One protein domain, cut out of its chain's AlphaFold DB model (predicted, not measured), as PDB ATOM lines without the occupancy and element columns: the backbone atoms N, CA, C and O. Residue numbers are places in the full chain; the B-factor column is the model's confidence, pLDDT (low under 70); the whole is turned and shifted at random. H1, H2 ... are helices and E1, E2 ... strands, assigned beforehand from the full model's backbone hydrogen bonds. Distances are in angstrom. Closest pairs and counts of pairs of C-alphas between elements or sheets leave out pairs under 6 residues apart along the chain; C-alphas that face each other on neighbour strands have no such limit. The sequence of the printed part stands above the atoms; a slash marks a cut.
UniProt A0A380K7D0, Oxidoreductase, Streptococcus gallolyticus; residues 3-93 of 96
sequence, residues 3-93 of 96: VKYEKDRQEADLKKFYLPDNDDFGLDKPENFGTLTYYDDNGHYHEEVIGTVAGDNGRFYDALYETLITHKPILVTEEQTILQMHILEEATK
ATOM      1  N   VAL A   3     173.663 189.830 120.290       96.88
ATOM      2  CA  VAL A   3     172.206 189.784 120.138       96.88
ATOM      3  C   VAL A   3     171.606 188.982 121.284       96.88
ATOM      4  O   VAL A   3     171.954 187.824 121.486       96.88
ATOM      5  N   LYS A   4     170.669 189.594 122.011       95.38
ATOM      6  CA  LYS A   4     169.816 188.939 123.007       95.38
ATOM      7  C   LYS A   4     168.371 189.329 122.717       95.38
ATOM      8  O   LYS A   4     168.070 190.516 122.620       95.38
ATOM      9  N   TYR A   5     167.501 188.339 122.543       94.81
ATOM     10  CA  TYR A   5     166.112 188.574 122.136       94.81
ATOM     11  C   TYR A   5     165.188 188.824 123.325       94.81
ATOM     12  O   TYR A   5     164.350 189.724 123.289       94.81
ATOM     13  N   GLU A   6     165.355 188.040 124.387       94.00
ATOM     14  CA  GLU A   6     164.495 188.129 125.560       94.00
ATOM     15  C   GLU A   6     164.943 189.231 126.518       94.00
ATOM     16  O   GLU A   6     166.140 189.476 126.713       94.00
ATOM     17  N   LYS A   7     163.949 189.871 127.141       90.25
ATOM     18  CA  LYS A   7     164.127 190.937 128.137       90.25
ATOM     19  C   LYS A   7     164.784 190.420 129.420       90.25
ATOM     20  O   LYS A   7     165.088 189.235 129.558       90.25
ATOM     21  N   ASP A   8     165.023 191.335 130.353       91.25
ATOM     22  CA  ASP A   8     165.515 191.003 131.684       91.25
ATOM     23  C   ASP A   8     164.579 190.012 132.398       91.25
ATOM     24  O   ASP A   8     163.358 190.205 132.467       91.25
ATOM     25  N   ARG A   9     165.170 188.931 132.915       94.44
ATOM     26  CA  ARG A   9     164.443 187.879 133.623       94.44
ATOM     27  C   ARG A   9     163.925 188.382 134.960       94.44
ATOM     28  O   ARG A   9     162.780 188.094 135.294       94.44
ATOM     29  N   GLN A  10     164.736 189.145 135.690       94.62
ATOM     30  CA  GLN A  10     164.355 189.637 137.008       94.62
ATOM     31  C   GLN A  10     163.106 190.524 136.917       94.62
ATOM     32  O   GLN A  10     162.145 190.331 137.660       94.62
ATOM     33  N   GLU A  11     163.060 191.450 135.957       93.56
ATOM     34  CA  GLU A  11     161.875 192.268 135.690       93.56
ATOM     35  C   GLU A  11     160.652 191.415 135.300       93.56
ATOM     36  O   GLU A  11     159.526 191.694 135.727       93.56
ATOM     37  N   ALA A  12     160.845 190.368 134.491       93.81
ATOM     38  CA  ALA A  12     159.767 189.463 134.094       93.81
ATOM     39  C   ALA A  12     159.188 188.666 135.279       93.81
ATOM     40  O   ALA A  12     157.974 188.442 135.318       93.81
ATOM     41  N   ASP A  13     160.032 188.267 136.229       95.25
ATOM     42  CA  ASP A  13     159.650 187.571 137.459       95.25
ATOM     43  C   ASP A  13     158.891 188.512 138.407       95.25
ATOM     44  O   ASP A  13     157.770 188.207 138.826       95.25
ATOM     45  N   LEU A  14     159.417 189.724 138.626       94.62
ATOM     46  CA  LEU A  14     158.773 190.751 139.453       94.62
ATOM     47  C   LEU A  14     157.374 191.123 138.942       94.62
ATOM     48  O   LEU A  14     156.440 191.254 139.734       94.62
ATOM     49  N   LYS A  15     157.182 191.221 137.619       95.19
ATOM     50  CA  LYS A  15     155.860 191.474 137.006       95.19
ATOM     51  C   LYS A  15     154.831 190.375 137.286       95.19
ATOM     52  O   LYS A  15     153.635 190.620 137.138       95.19
ATOM     53  N   LYS A  16     155.278 189.178 137.663       95.94
ATOM     54  CA  LYS A  16     154.434 188.028 138.013       95.94
ATOM     55  C   LYS A  16     154.326 187.808 139.519       95.94
ATOM     56  O   LYS A  16     153.747 186.805 139.922       95.94
ATOM     57  N   PHE A  17     154.862 188.720 140.335       94.88
ATOM     58  CA  PHE A  17     154.991 188.538 141.782       94.88
ATOM     59  C   PHE A  17     155.811 187.291 142.153       94.88
ATOM     60  O   PHE A  17     155.598 186.707 143.212       94.88
ATOM     61  N   TYR A  18     156.740 186.881 141.283       95.12
ATOM     62  CA  TYR A  18     157.768 185.898 141.610       95.12
ATOM     63  C   TYR A  18     158.921 186.654 142.264       95.12
ATOM     64  O   TYR A  18     159.442 187.598 141.670       95.12
ATOM     65  N   LEU A  19     159.228 186.333 143.518       93.25
ATOM     66  CA  LEU A  19     160.042 187.175 144.394       93.25
ATOM     67  C   LEU A  19     161.426 186.546 144.664       93.25
ATOM     68  O   LEU A  19     161.623 185.361 144.384       93.25
ATOM     69  N   PRO A  20     162.390 187.318 145.207       92.00
ATOM     70  CA  PRO A  20     163.753 186.841 145.485       92.00
ATOM     71  C   PRO A  20     163.878 185.716 146.521       92.00
ATOM     72  O   PRO A  20     164.977 185.233 146.758       92.00
ATOM     73  N   ASP A  21     162.784 185.322 147.173       93.75
ATOM     74  CA  ASP A  21     162.727 184.158 148.060       93.75
ATOM     75  C   ASP A  21     162.779 182.821 147.301       93.75
ATOM     76  O   ASP A  21     162.928 181.770 147.922       93.75
ATOM     77  N   ASN A  22     162.682 182.859 145.970       93.31
ATOM     78  CA  ASN A  22     162.845 181.704 145.097       93.31
ATOM     79  C   ASN A  22     164.297 181.599 144.605       93.31
ATOM     80  O   ASN A  22     164.850 182.571 144.093       93.31
ATOM     81  N   ASP A  23     164.888 180.403 144.692       92.94
ATOM     82  CA  ASP A  23     166.302 180.155 144.352       92.94
ATOM     83  C   ASP A  23     166.665 180.476 142.890       92.94
ATOM     84  O   ASP A  23     167.826 180.745 142.580       92.94
ATOM     85  N   ASP A  24     165.693 180.430 141.976       93.56
ATOM     86  CA  ASP A  24     165.863 180.697 140.544       93.56
ATOM     87  C   ASP A  24     165.377 182.089 140.108       93.56
ATOM     88  O   ASP A  24     165.369 182.396 138.912       93.56
ATOM     89  N   PHE A  25     165.004 182.952 141.055       94.12
ATOM     90  CA  PHE A  25     164.588 184.320 140.769       94.12
ATOM     91  C   PHE A  25     165.661 185.087 139.985       94.12
ATOM     92  O   PHE A  25     166.822 185.171 140.389       94.12
ATOM     93  N   GLY A  26     165.274 185.679 138.851       92.75
ATOM     94  CA  GLY A  26     166.191 186.453 138.015       92.75
ATOM     95  C   GLY A  26     167.209 185.616 137.229       92.75
ATOM     96  O   GLY A  26     168.022 186.200 136.506       92.75
ATOM     97  N   LEU A  27     167.167 184.278 137.313       94.94
ATOM     98  CA  LEU A  27     168.033 183.393 136.532       94.94
ATOM     99  C   LEU A  27     167.465 183.170 135.132       94.94
ATOM    100  O   LEU A  27     166.383 182.608 134.943       94.94
ATOM    101  N   ASP A  28     168.203 183.613 134.118       95.44
ATOM    102  CA  ASP A  28     167.765 183.420 132.743       95.44
ATOM    103  C   ASP A  28     167.852 181.948 132.315       95.44
ATOM    104  O   ASP A  28     168.599 181.141 132.873       95.44
ATOM    105  N   LYS A  29     167.089 181.598 131.280       93.50
ATOM    106  CA  LYS A  29     167.106 180.247 130.714       93.50
ATOM    107  C   LYS A  29     168.229 180.116 129.683       93.50
ATOM    108  O   LYS A  29     168.446 181.071 128.939       93.50
ATOM    109  N   PRO A  30     168.863 178.938 129.530       94.69
ATOM    110  CA  PRO A  30     169.900 178.734 128.515       94.69
ATOM    111  C   PRO A  30     169.469 179.089 127.086       94.69
ATOM    112  O   PRO A  30     170.263 179.609 126.313       94.69
ATOM    113  N   GLU A  31     168.198 178.862 126.749       94.81
ATOM    114  CA  GLU A  31     167.597 179.214 125.451       94.81
ATOM    115  C   GLU A  31     167.481 180.731 125.194       94.81
ATOM    116  O   GLU A  31     167.297 181.146 124.055       94.81
ATOM    117  N   ASN A  32     167.621 181.554 126.237       95.50
ATOM    118  CA  ASN A  32     167.497 183.013 126.192       95.50
ATOM    119  C   ASN A  32     168.838 183.750 126.297       95.50
ATOM    120  O   ASN A  32     168.871 184.987 126.302       95.50
ATOM    121  N   PHE A  33     169.931 183.004 126.436       96.50
ATOM    122  CA  PHE A  33     171.276 183.556 126.479       96.50
ATOM    123  C   PHE A  33     171.586 184.326 125.193       96.50
ATOM    124  O   PHE A  33     171.021 184.067 124.130       96.50
ATOM    125  N   GLY A  34     172.457 185.327 125.306       96.88
ATOM    126  CA  GLY A  34     172.815 186.150 124.157       96.88
ATOM    127  C   GLY A  34     173.864 185.474 123.282       96.88
ATOM    128  O   GLY A  34     174.734 184.768 123.789       96.88
ATOM    129  N   THR A  35     173.821 185.737 121.980       98.00
ATOM    130  CA  THR A  35     174.831 185.271 121.026       98.00
ATOM    131  C   THR A  35     175.806 186.397 120.711       98.00
ATOM    132  O   THR A  35     175.399 187.494 120.317       98.00
ATOM    133  N   LEU A  36     177.100 186.131 120.878       98.12
ATOM    134  CA  LEU A  36     178.191 187.016 120.493       98.12
ATOM    135  C   LEU A  36     178.816 186.523 119.188       98.12
ATOM    136  O   LEU A  36     179.324 185.410 119.116       98.12
ATOM    137  N   THR A  37     178.824 187.388 118.180       98.12
ATOM    138  CA  THR A  37     179.436 187.136 116.874       98.12
ATOM    139  C   THR A  37     180.545 188.146 116.613       98.12
ATOM    140  O   THR A  37     180.294 189.355 116.648       98.12
ATOM    141  N   TYR A  38     181.766 187.699 116.332       97.62
ATOM    142  CA  TYR A  38     182.906 188.589 116.076       97.62
ATOM    143  C   TYR A  38     183.964 187.925 115.190       97.62
ATOM    144  O   TYR A  38     183.920 186.723 114.954       97.62
ATOM    145  N   TYR A  39     184.895 188.730 114.678       98.06
ATOM    146  CA  TYR A  39     186.138 188.238 114.089       98.06
ATOM    147  C   TYR A  39     187.264 188.461 115.094       98.06
ATOM    148  O   TYR A  39     187.336 189.546 115.675       98.06
ATOM    149  N   ASP A  40     188.108 187.456 115.313       96.75
ATOM    150  CA  ASP A  40     189.303 187.616 116.144       96.75
ATOM    151  C   ASP A  40     190.425 188.368 115.407       96.75
ATOM    152  O   ASP A  40     190.314 188.702 114.224       96.75
ATOM    153  N   ASP A  41     191.534 188.605 116.107       97.38
ATOM    154  CA  ASP A  41     192.704 189.308 115.567       97.38
ATOM    155  C   ASP A  41     193.362 188.582 114.379       97.38
ATOM    156  O   ASP A  41     194.086 189.199 113.596       97.38
ATOM    157  N   ASN A  42     193.104 187.281 114.215       97.56
ATOM    158  CA  ASN A  42     193.581 186.484 113.085       97.56
ATOM    159  C   ASN A  42     192.569 186.453 111.925       97.56
ATOM    160  O   ASN A  42     192.822 185.810 110.906       97.56
ATOM    161  N   GLY A  43     191.432 187.139 112.060       97.31
ATOM    162  CA  GLY A  43     190.363 187.161 111.068       97.31
ATOM    163  C   GLY A  43     189.493 185.903 111.064       97.31
ATOM    164  O   GLY A  43     188.779 185.678 110.084       97.31
ATOM    165  N   HIS A  44     189.519 185.078 112.116       98.19
ATOM    166  CA  HIS A  44     188.603 183.945 112.230       98.19
ATOM    167  C   HIS A  44     187.248 184.386 112.767       98.19
ATOM    168  O   HIS A  44     187.163 185.180 113.700       98.19
ATOM    169  N   TYR A  45     186.190 183.837 112.176       97.75
ATOM    170  CA  TYR A  45     184.818 184.043 112.623       97.75
ATOM    171  C   TYR A  45     184.531 183.231 113.891       97.75
ATOM    172  O   TYR A  45     184.785 182.026 113.924       97.75
ATOM    173  N   HIS A  46     183.933 183.889 114.881       98.06
ATOM    174  CA  HIS A  46     183.461 183.303 116.130       98.06
ATOM    175  C   HIS A  46     181.974 183.582 116.323       98.06
ATOM    176  O   HIS A  46     181.494 184.686 116.049       98.06
ATOM    177  N   GLU A  47     181.260 182.580 116.828       98.00
ATOM    178  CA  GLU A  47     179.861 182.671 117.236       98.00
ATOM    179  C   GLU A  47     179.656 181.845 118.505       98.00
ATOM    180  O   GLU A  47     179.837 180.627 118.509       98.00
ATOM    181  N   GLU A  48     179.314 182.523 119.595       97.31
ATOM    182  CA  GLU A  48     179.315 181.941 120.935       97.31
ATOM    183  C   GLU A  48     178.047 182.316 121.702       97.31
ATOM    184  O   GLU A  48     177.591 183.460 121.656       97.31
ATOM    185  N   VAL A  49     177.495 181.355 122.449       97.31
ATOM    186  CA  VAL A  49     176.401 181.601 123.398       97.31
ATOM    187  C   VAL A  49     176.993 182.038 124.733       97.31
ATOM    188  O   VAL A  49     177.764 181.303 125.350       97.31
ATOM    189  N   ILE A  50     176.605 183.221 125.197       96.69
ATOM    190  CA  ILE A  50     177.100 183.840 126.425       96.69
ATOM    191  C   ILE A  50     176.035 183.742 127.516       96.69
ATOM    192  O   ILE A  50     174.948 184.309 127.391       96.69
ATOM    193  N   GLY A  51     176.371 183.042 128.603       95.31
ATOM    194  CA  GLY A  51     175.499 182.897 129.766       95.31
ATOM    195  C   GLY A  51     175.093 184.241 130.369       95.31
ATOM    196  O   GLY A  51     175.942 185.096 130.626       95.31
ATOM    197  N   THR A  52     173.794 184.420 130.612       94.62
ATOM    198  CA  THR A  52     173.270 185.632 131.251       94.62
ATOM    199  C   THR A  52     173.706 185.679 132.717       94.62
ATOM    200  O   THR A  52     173.515 184.721 133.465       94.62
ATOM    201  N   VAL A  53     174.266 186.812 133.143       91.38
ATOM    202  CA  VAL A  53     174.533 187.081 134.562       91.38
ATOM    203  C   VAL A  53     173.202 187.296 135.281       91.38
ATOM    204  O   VAL A  53     172.349 188.022 134.774       91.38
ATOM    205  N   ALA A  54     173.033 186.680 136.453       89.38
ATOM    206  CA  ALA A  54     171.832 186.844 137.268       89.38
ATOM    207  C   ALA A  54     171.552 188.329 137.553       89.38
ATOM    208  O   ALA A  54     172.450 189.071 137.967       89.38
ATOM    209  N   GLY A  55     170.311 188.751 137.310       86.75
ATOM    210  CA  GLY A  55     169.877 190.121 137.567       86.75
ATOM    211  C   GLY A  55     169.814 190.406 139.065       86.75
ATOM    212  O   GLY A  55     169.302 189.595 139.833       86.75
ATOM    213  N   ASP A  56     170.315 191.571 139.475       90.75
ATOM    214  CA  ASP A  56     170.239 192.045 140.856       90.75
ATOM    215  C   ASP A  56     170.118 193.573 140.907       90.75
ATOM    216  O   ASP A  56     171.096 194.304 141.093       90.75
ATOM    217  N   ASN A  57     168.887 194.063 140.736       89.56
ATOM    218  CA  ASN A  57     168.556 195.478 140.894       89.56
ATOM    219  C   ASN A  57     168.809 195.999 142.325       89.56
ATOM    220  O   ASN A  57     168.964 197.208 142.512       89.56
ATOM    221  N   GLY A  58     168.897 195.118 143.333       92.44
ATOM    222  CA  GLY A  58     169.220 195.481 144.716       92.44
ATOM    223  C   GLY A  58     170.593 196.142 144.846       92.44
ATOM    224  O   GLY A  58     170.746 197.099 145.604       92.44
ATOM    225  N   ARG A  59     171.553 195.757 143.996       93.94
ATOM    226  CA  ARG A  59     172.915 196.326 143.982       93.94
ATOM    227  C   ARG A  59     172.960 197.830 143.747       93.94
ATOM    228  O   ARG A  59     173.917 198.484 144.160       93.94
ATOM    229  N   PHE A  60     171.948 198.397 143.088       95.94
ATOM    230  CA  PHE A  60     171.848 199.850 142.960       95.94
ATOM    231  C   PHE A  60     171.599 200.507 144.324       95.94
ATOM    232  O   PHE A  60     172.233 201.508 144.658       95.94
ATOM    233  N   TYR A  61     170.719 199.919 145.136       96.44
ATOM    234  CA  TYR A  61     170.448 200.387 146.494       96.44
ATOM    235  C   TYR A  61     171.626 200.142 147.432       96.44
ATOM    236  O   TYR A  61     171.898 200.999 148.269       96.44
ATOM    237  N   ASP A  62     172.374 199.052 147.252       97.62
ATOM    238  CA  ASP A  62     173.625 198.837 147.987       97.62
ATOM    239  C   ASP A  62     174.630 199.956 147.691       97.62
ATOM    240  O   ASP A  62     175.220 200.536 148.601       97.62
ATOM    241  N   ALA A  63     174.789 200.328 146.419       98.00
ATOM    242  CA  ALA A  63     175.681 201.418 146.044       98.00
ATOM    243  C   ALA A  63     175.197 202.784 146.563       98.00
ATOM    244  O   ALA A  63     176.010 203.620 146.972       98.00
ATOM    245  N   LEU A  64     173.879 203.007 146.596       97.75
ATOM    246  CA  LEU A  64     173.287 204.196 147.207       97.75
ATOM    247  C   LEU A  64     173.552 204.235 148.717       97.75
ATOM    248  O   LEU A  64     173.963 205.270 149.238       97.75
ATOM    249  N   TYR A  65     173.361 203.114 149.414       98.38
ATOM    250  CA  TYR A  65     173.668 202.980 150.836       98.38
ATOM    251  C   TYR A  65     175.136 203.309 151.112       98.38
ATOM    252  O   TYR A  65     175.435 204.144 151.960       98.38
ATOM    253  N   GLU A  66     176.055 202.716 150.353       98.50
ATOM    254  CA  GLU A  66     177.488 202.979 150.470       98.50
ATOM    255  C   GLU A  66     177.830 204.455 150.227       98.50
ATOM    256  O   GLU A  66     178.597 205.060 150.972       98.50
ATOM    257  N   THR A  67     177.206 205.083 149.235       98.38
ATOM    258  CA  THR A  67     177.386 206.521 149.001       98.38
ATOM    259  C   THR A  67     176.959 207.336 150.226       98.38
ATOM    260  O   THR A  67     177.687 208.217 150.683       98.38
ATOM    261  N   LEU A  68     175.776 207.053 150.773       98.31
ATOM    262  CA  LEU A  68     175.182 207.851 151.846       98.31
ATOM    263  C   LEU A  68     175.847 207.619 153.205       98.31
ATOM    264  O   LEU A  68     175.989 208.561 153.981       98.31
ATOM    265  N   ILE A  69     176.230 206.377 153.498       98.50
ATOM    266  CA  ILE A  69     176.701 205.959 154.821       98.50
ATOM    267  C   ILE A  69     178.224 205.919 154.903       98.50
ATOM    268  O   ILE A  69     178.788 206.305 155.924       98.50
ATOM    269  N   THR A  70     178.897 205.452 153.849       98.25
ATOM    270  CA  THR A  70     180.361 205.283 153.838       98.25
ATOM    271  C   THR A  70     181.071 206.339 152.992       98.25
ATOM    272  O   THR A  70     182.299 206.335 152.918       98.25
ATOM    273  N   HIS A  71     180.320 207.278 152.403       97.56
ATOM    274  CA  HIS A  71     180.830 208.365 151.561       97.56
ATOM    275  C   HIS A  71     181.643 207.877 150.356       97.56
ATOM    276  O   HIS A  71     182.541 208.573 149.873       97.56
ATOM    277  N   LYS A  72     181.332 206.677 149.849       98.38
ATOM    278  CA  LYS A  72     181.883 206.215 148.573       98.38
ATOM    279  C   LYS A  72     181.358 207.072 147.412       98.38
ATOM    280  O   LYS A  72     180.291 207.677 147.530       98.38
ATOM    281  N   PRO A  73     182.089 207.134 146.285       98.12
ATOM    282  CA  PRO A  73     181.595 207.800 145.086       98.12
ATOM    283  C   PRO A  73     180.247 207.230 144.630       98.12
ATOM    284  O   PRO A  73     180.028 206.019 144.707       98.12
ATOM    285  N   ILE A  74     179.381 208.104 144.115       97.38
ATOM    286  CA  ILE A  74     178.115 207.711 143.489       97.38
ATOM    287  C   ILE A  74     178.363 206.737 142.332       97.38
ATOM    288  O   ILE A  74     179.281 206.926 141.536       97.38
ATOM    289  N   LEU A  75     177.527 205.700 142.230       97.62
ATOM    290  CA  LEU A  75     177.640 204.678 141.183       97.62
ATOM    291  C   LEU A  75     177.417 205.251 139.779       97.62
ATOM    292  O   LEU A  75     178.135 204.897 138.846       97.62
ATOM    293  N   VAL A  76     176.405 206.108 139.642       97.62
ATOM    294  CA  VAL A  76     176.090 206.816 138.400       97.62
ATOM    295  C   VAL A  76     176.472 208.270 138.599       97.62
ATOM    296  O   VAL A  76     175.906 208.957 139.445       97.62
ATOM    297  N   THR A  77     177.461 208.712 137.838       97.75
ATOM    298  CA  THR A  77     177.981 210.080 137.899       97.75
ATOM    299  C   THR A  77     177.033 211.076 137.228       97.75
ATOM    300  O   THR A  77     176.177 210.712 136.409       97.75
ATOM    301  N   GLU A  78     177.194 212.354 137.560       97.88
ATOM    302  CA  GLU A  78     176.458 213.440 136.912       97.88
ATOM    303  C   GLU A  78     176.763 213.477 135.409       97.88
ATOM    304  O   GLU A  78     175.849 213.537 134.587       97.88
ATOM    305  N   GLU A  79     178.034 213.324 135.036       98.25
ATOM    306  CA  GLU A  79     178.487 213.342 133.647       98.25
ATOM    307  C   GLU A  79     177.865 212.205 132.827       98.25
ATOM    308  O   GLU A  79     177.431 212.424 131.696       98.25
ATOM    309  N   GLN A  80     177.769 210.997 133.396       98.25
ATOM    310  CA  GLN A  80     177.084 209.870 132.752       98.25
ATOM    311  C   GLN A  80     175.593 210.154 132.546       98.25
ATOM    312  O   GLN A  80     175.046 209.830 131.491       98.25
ATOM    313  N   THR A  81     174.945 210.778 133.531       97.94
ATOM    314  CA  THR A  81     173.521 211.130 133.460       97.94
ATOM    315  C   THR A  81     173.271 212.165 132.363       97.94
ATOM    316  O   THR A  81     172.386 211.982 131.527       97.94
ATOM    317  N   ILE A  82     174.088 213.221 132.311       98.56
ATOM    318  CA  ILE A  82     174.023 214.263 131.277       98.56
ATOM    319  C   ILE A  82     174.284 213.673 129.890       98.56
ATOM    320  O   ILE A  82     173.532 213.942 128.953       98.56
ATOM    321  N   LEU A  83     175.297 212.815 129.752       98.56
ATOM    322  CA  LEU A  83     175.596 212.158 128.482       98.56
ATOM    323  C   LEU A  83     174.428 211.289 127.997       98.56
ATOM    324  O   LEU A  83     174.093 211.328 126.815       98.56
ATOM    325  N   GLN A  84     173.778 210.538 128.893       98.25
ATOM    326  CA  GLN A  84     172.593 209.755 128.543       98.25
ATOM    327  C   GLN A  84     171.461 210.655 128.028       98.25
ATOM    328  O   GLN A  84     170.844 210.330 127.015       98.25
ATOM    329  N   MET A  85     171.196 211.783 128.697       98.25
ATOM    330  CA  MET A  85     170.179 212.742 128.249       98.25
ATOM    331  C   MET A  85     170.499 213.282 126.851       98.25
ATOM    332  O   MET A  85     169.631 213.238 125.986       98.25
ATOM    333  N   HIS A  86     171.750 213.666 126.586       98.19
ATOM    334  CA  HIS A  86     172.163 214.121 125.255       98.19
ATOM    335  C   HIS A  86     171.987 213.057 124.170       98.19
ATOM    336  O   HIS A  86     171.523 213.369 123.077       98.19
ATOM    337  N   ILE A  87     172.321 211.794 124.457       98.00
ATOM    338  CA  ILE A  87     172.102 210.695 123.506       98.00
ATOM    339  C   ILE A  87     170.607 210.559 123.183       98.00
ATOM    340  O   ILE A  87     170.250 210.394 122.018       98.00
ATOM    341  N   LEU A  88     169.735 210.645 124.193       97.38
ATOM    342  CA  LEU A  88     168.286 210.556 124.007       97.38
ATOM    343  C   LEU A  88     167.736 211.746 123.213       97.38
ATOM    344  O   LEU A  88     166.945 211.544 122.295       97.38
ATOM    345  N   GLU A  89     168.166 212.967 123.520       96.94
ATOM    346  CA  GLU A  89     167.768 214.175 122.789       96.94
ATOM    347  C   GLU A  89     168.189 214.095 121.317       96.94
ATOM    348  O   GLU A  89     167.363 214.272 120.425       96.94
ATOM    349  N   GLU A  90     169.445 213.734 121.045       97.81
ATOM    350  CA  GLU A  90     169.953 213.627 119.675       97.81
ATOM    351  C   GLU A  90     169.289 212.499 118.883       97.81
ATOM    352  O   GLU A  90     168.997 212.670 117.699       97.81
ATOM    353  N   ALA A  91     169.025 211.353 119.517       97.19
ATOM    354  CA  ALA A  91     168.357 210.230 118.865       97.19
ATOM    355  C   ALA A  91     166.878 210.512 118.568       97.19
ATOM    356  O   ALA A  91     166.316 209.922 117.645       97.19
ATOM    357  N   THR A  92     166.240 211.393 119.345       96.88
ATOM    358  CA  THR A  92     164.811 211.702 119.215       96.88
ATOM    359  C   THR A  92     164.509 213.039 118.538       96.88
ATOM    360  O   THR A  92     163.345 213.297 118.247       96.88
ATOM    361  N   LYS A  93     165.515 213.858 118.199       95.81
ATOM    362  CA  LYS A  93     165.327 215.206 117.620       95.81
ATOM    363  C   LYS A  93     164.456 215.268 116.359       95.81
ATOM    364  O   LYS A  93     163.798 216.277 116.126       95.81
TER     365      LYS A  93
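This is residues 3 to 93 of the 96 residues of the protein "Oxidoreductase" of Streptococcus gallolyticus (UniProt A0A380K7D0). What shape does the model have? It is an open horseshoe round an empty middle: the two-stranded hairpin E1-E2 makes one arm, H1 and the winding residues 15 to 33 lie at the bend, and H2 leads along the other arm to H3. Residues 77 to 93, of which 78 to 92 belong to H3, stand free. What is it made of? The printed part has 91 residues, with H1, E1, E2, H2 and H3 in that order, the two strands antiparallel, and the class is mixed, helices and strands. It is only just loose, close to extended, with a radius of gyration of the C-alphas of 18.1 A and spans of 49 by 39 by 31 A.

Where are the first elements? H1 is residues 9 to 14, beginning at C-alpha 9 (164.443, 187.879, 133.623). E1 is residues 34 to 39, 16.8 A long, and E2 residues 45 to 50, 15.8 A. Where are the last? H2 is residues 58 to 70, 17.4 A. H3 is residues 78 to 92, 21.3 A, ending at C-alpha 92 (164.811, 211.702, 119.215).

How do the strands pair? E1 and E2 form a hairpin, antiparallel at 159 degrees. C-alphas 37 and 47 face each other at 4.5 A, and N 36 and O 48 are within hydrogen-bond range at 2.8 A. Do the helices meet? H1, H2 and H3 are apart from each other, and H3 is also apart from E1 and E2. Are their backbones well formed? In H1, H2 and H3 every O i to N i+4 pair is within hydrogen-bond range.

How far does it reach? The two C-alphas farthest apart, those of Gly 43 and Ile 69, are 49.5 A apart. Are there cuts or long links? The printed part has no cut, and the link from H1 to E1, 19 residues, is long. Where is confidence low? No printed residue is under 70, and the mean pLDDT of the printed part is 95.9.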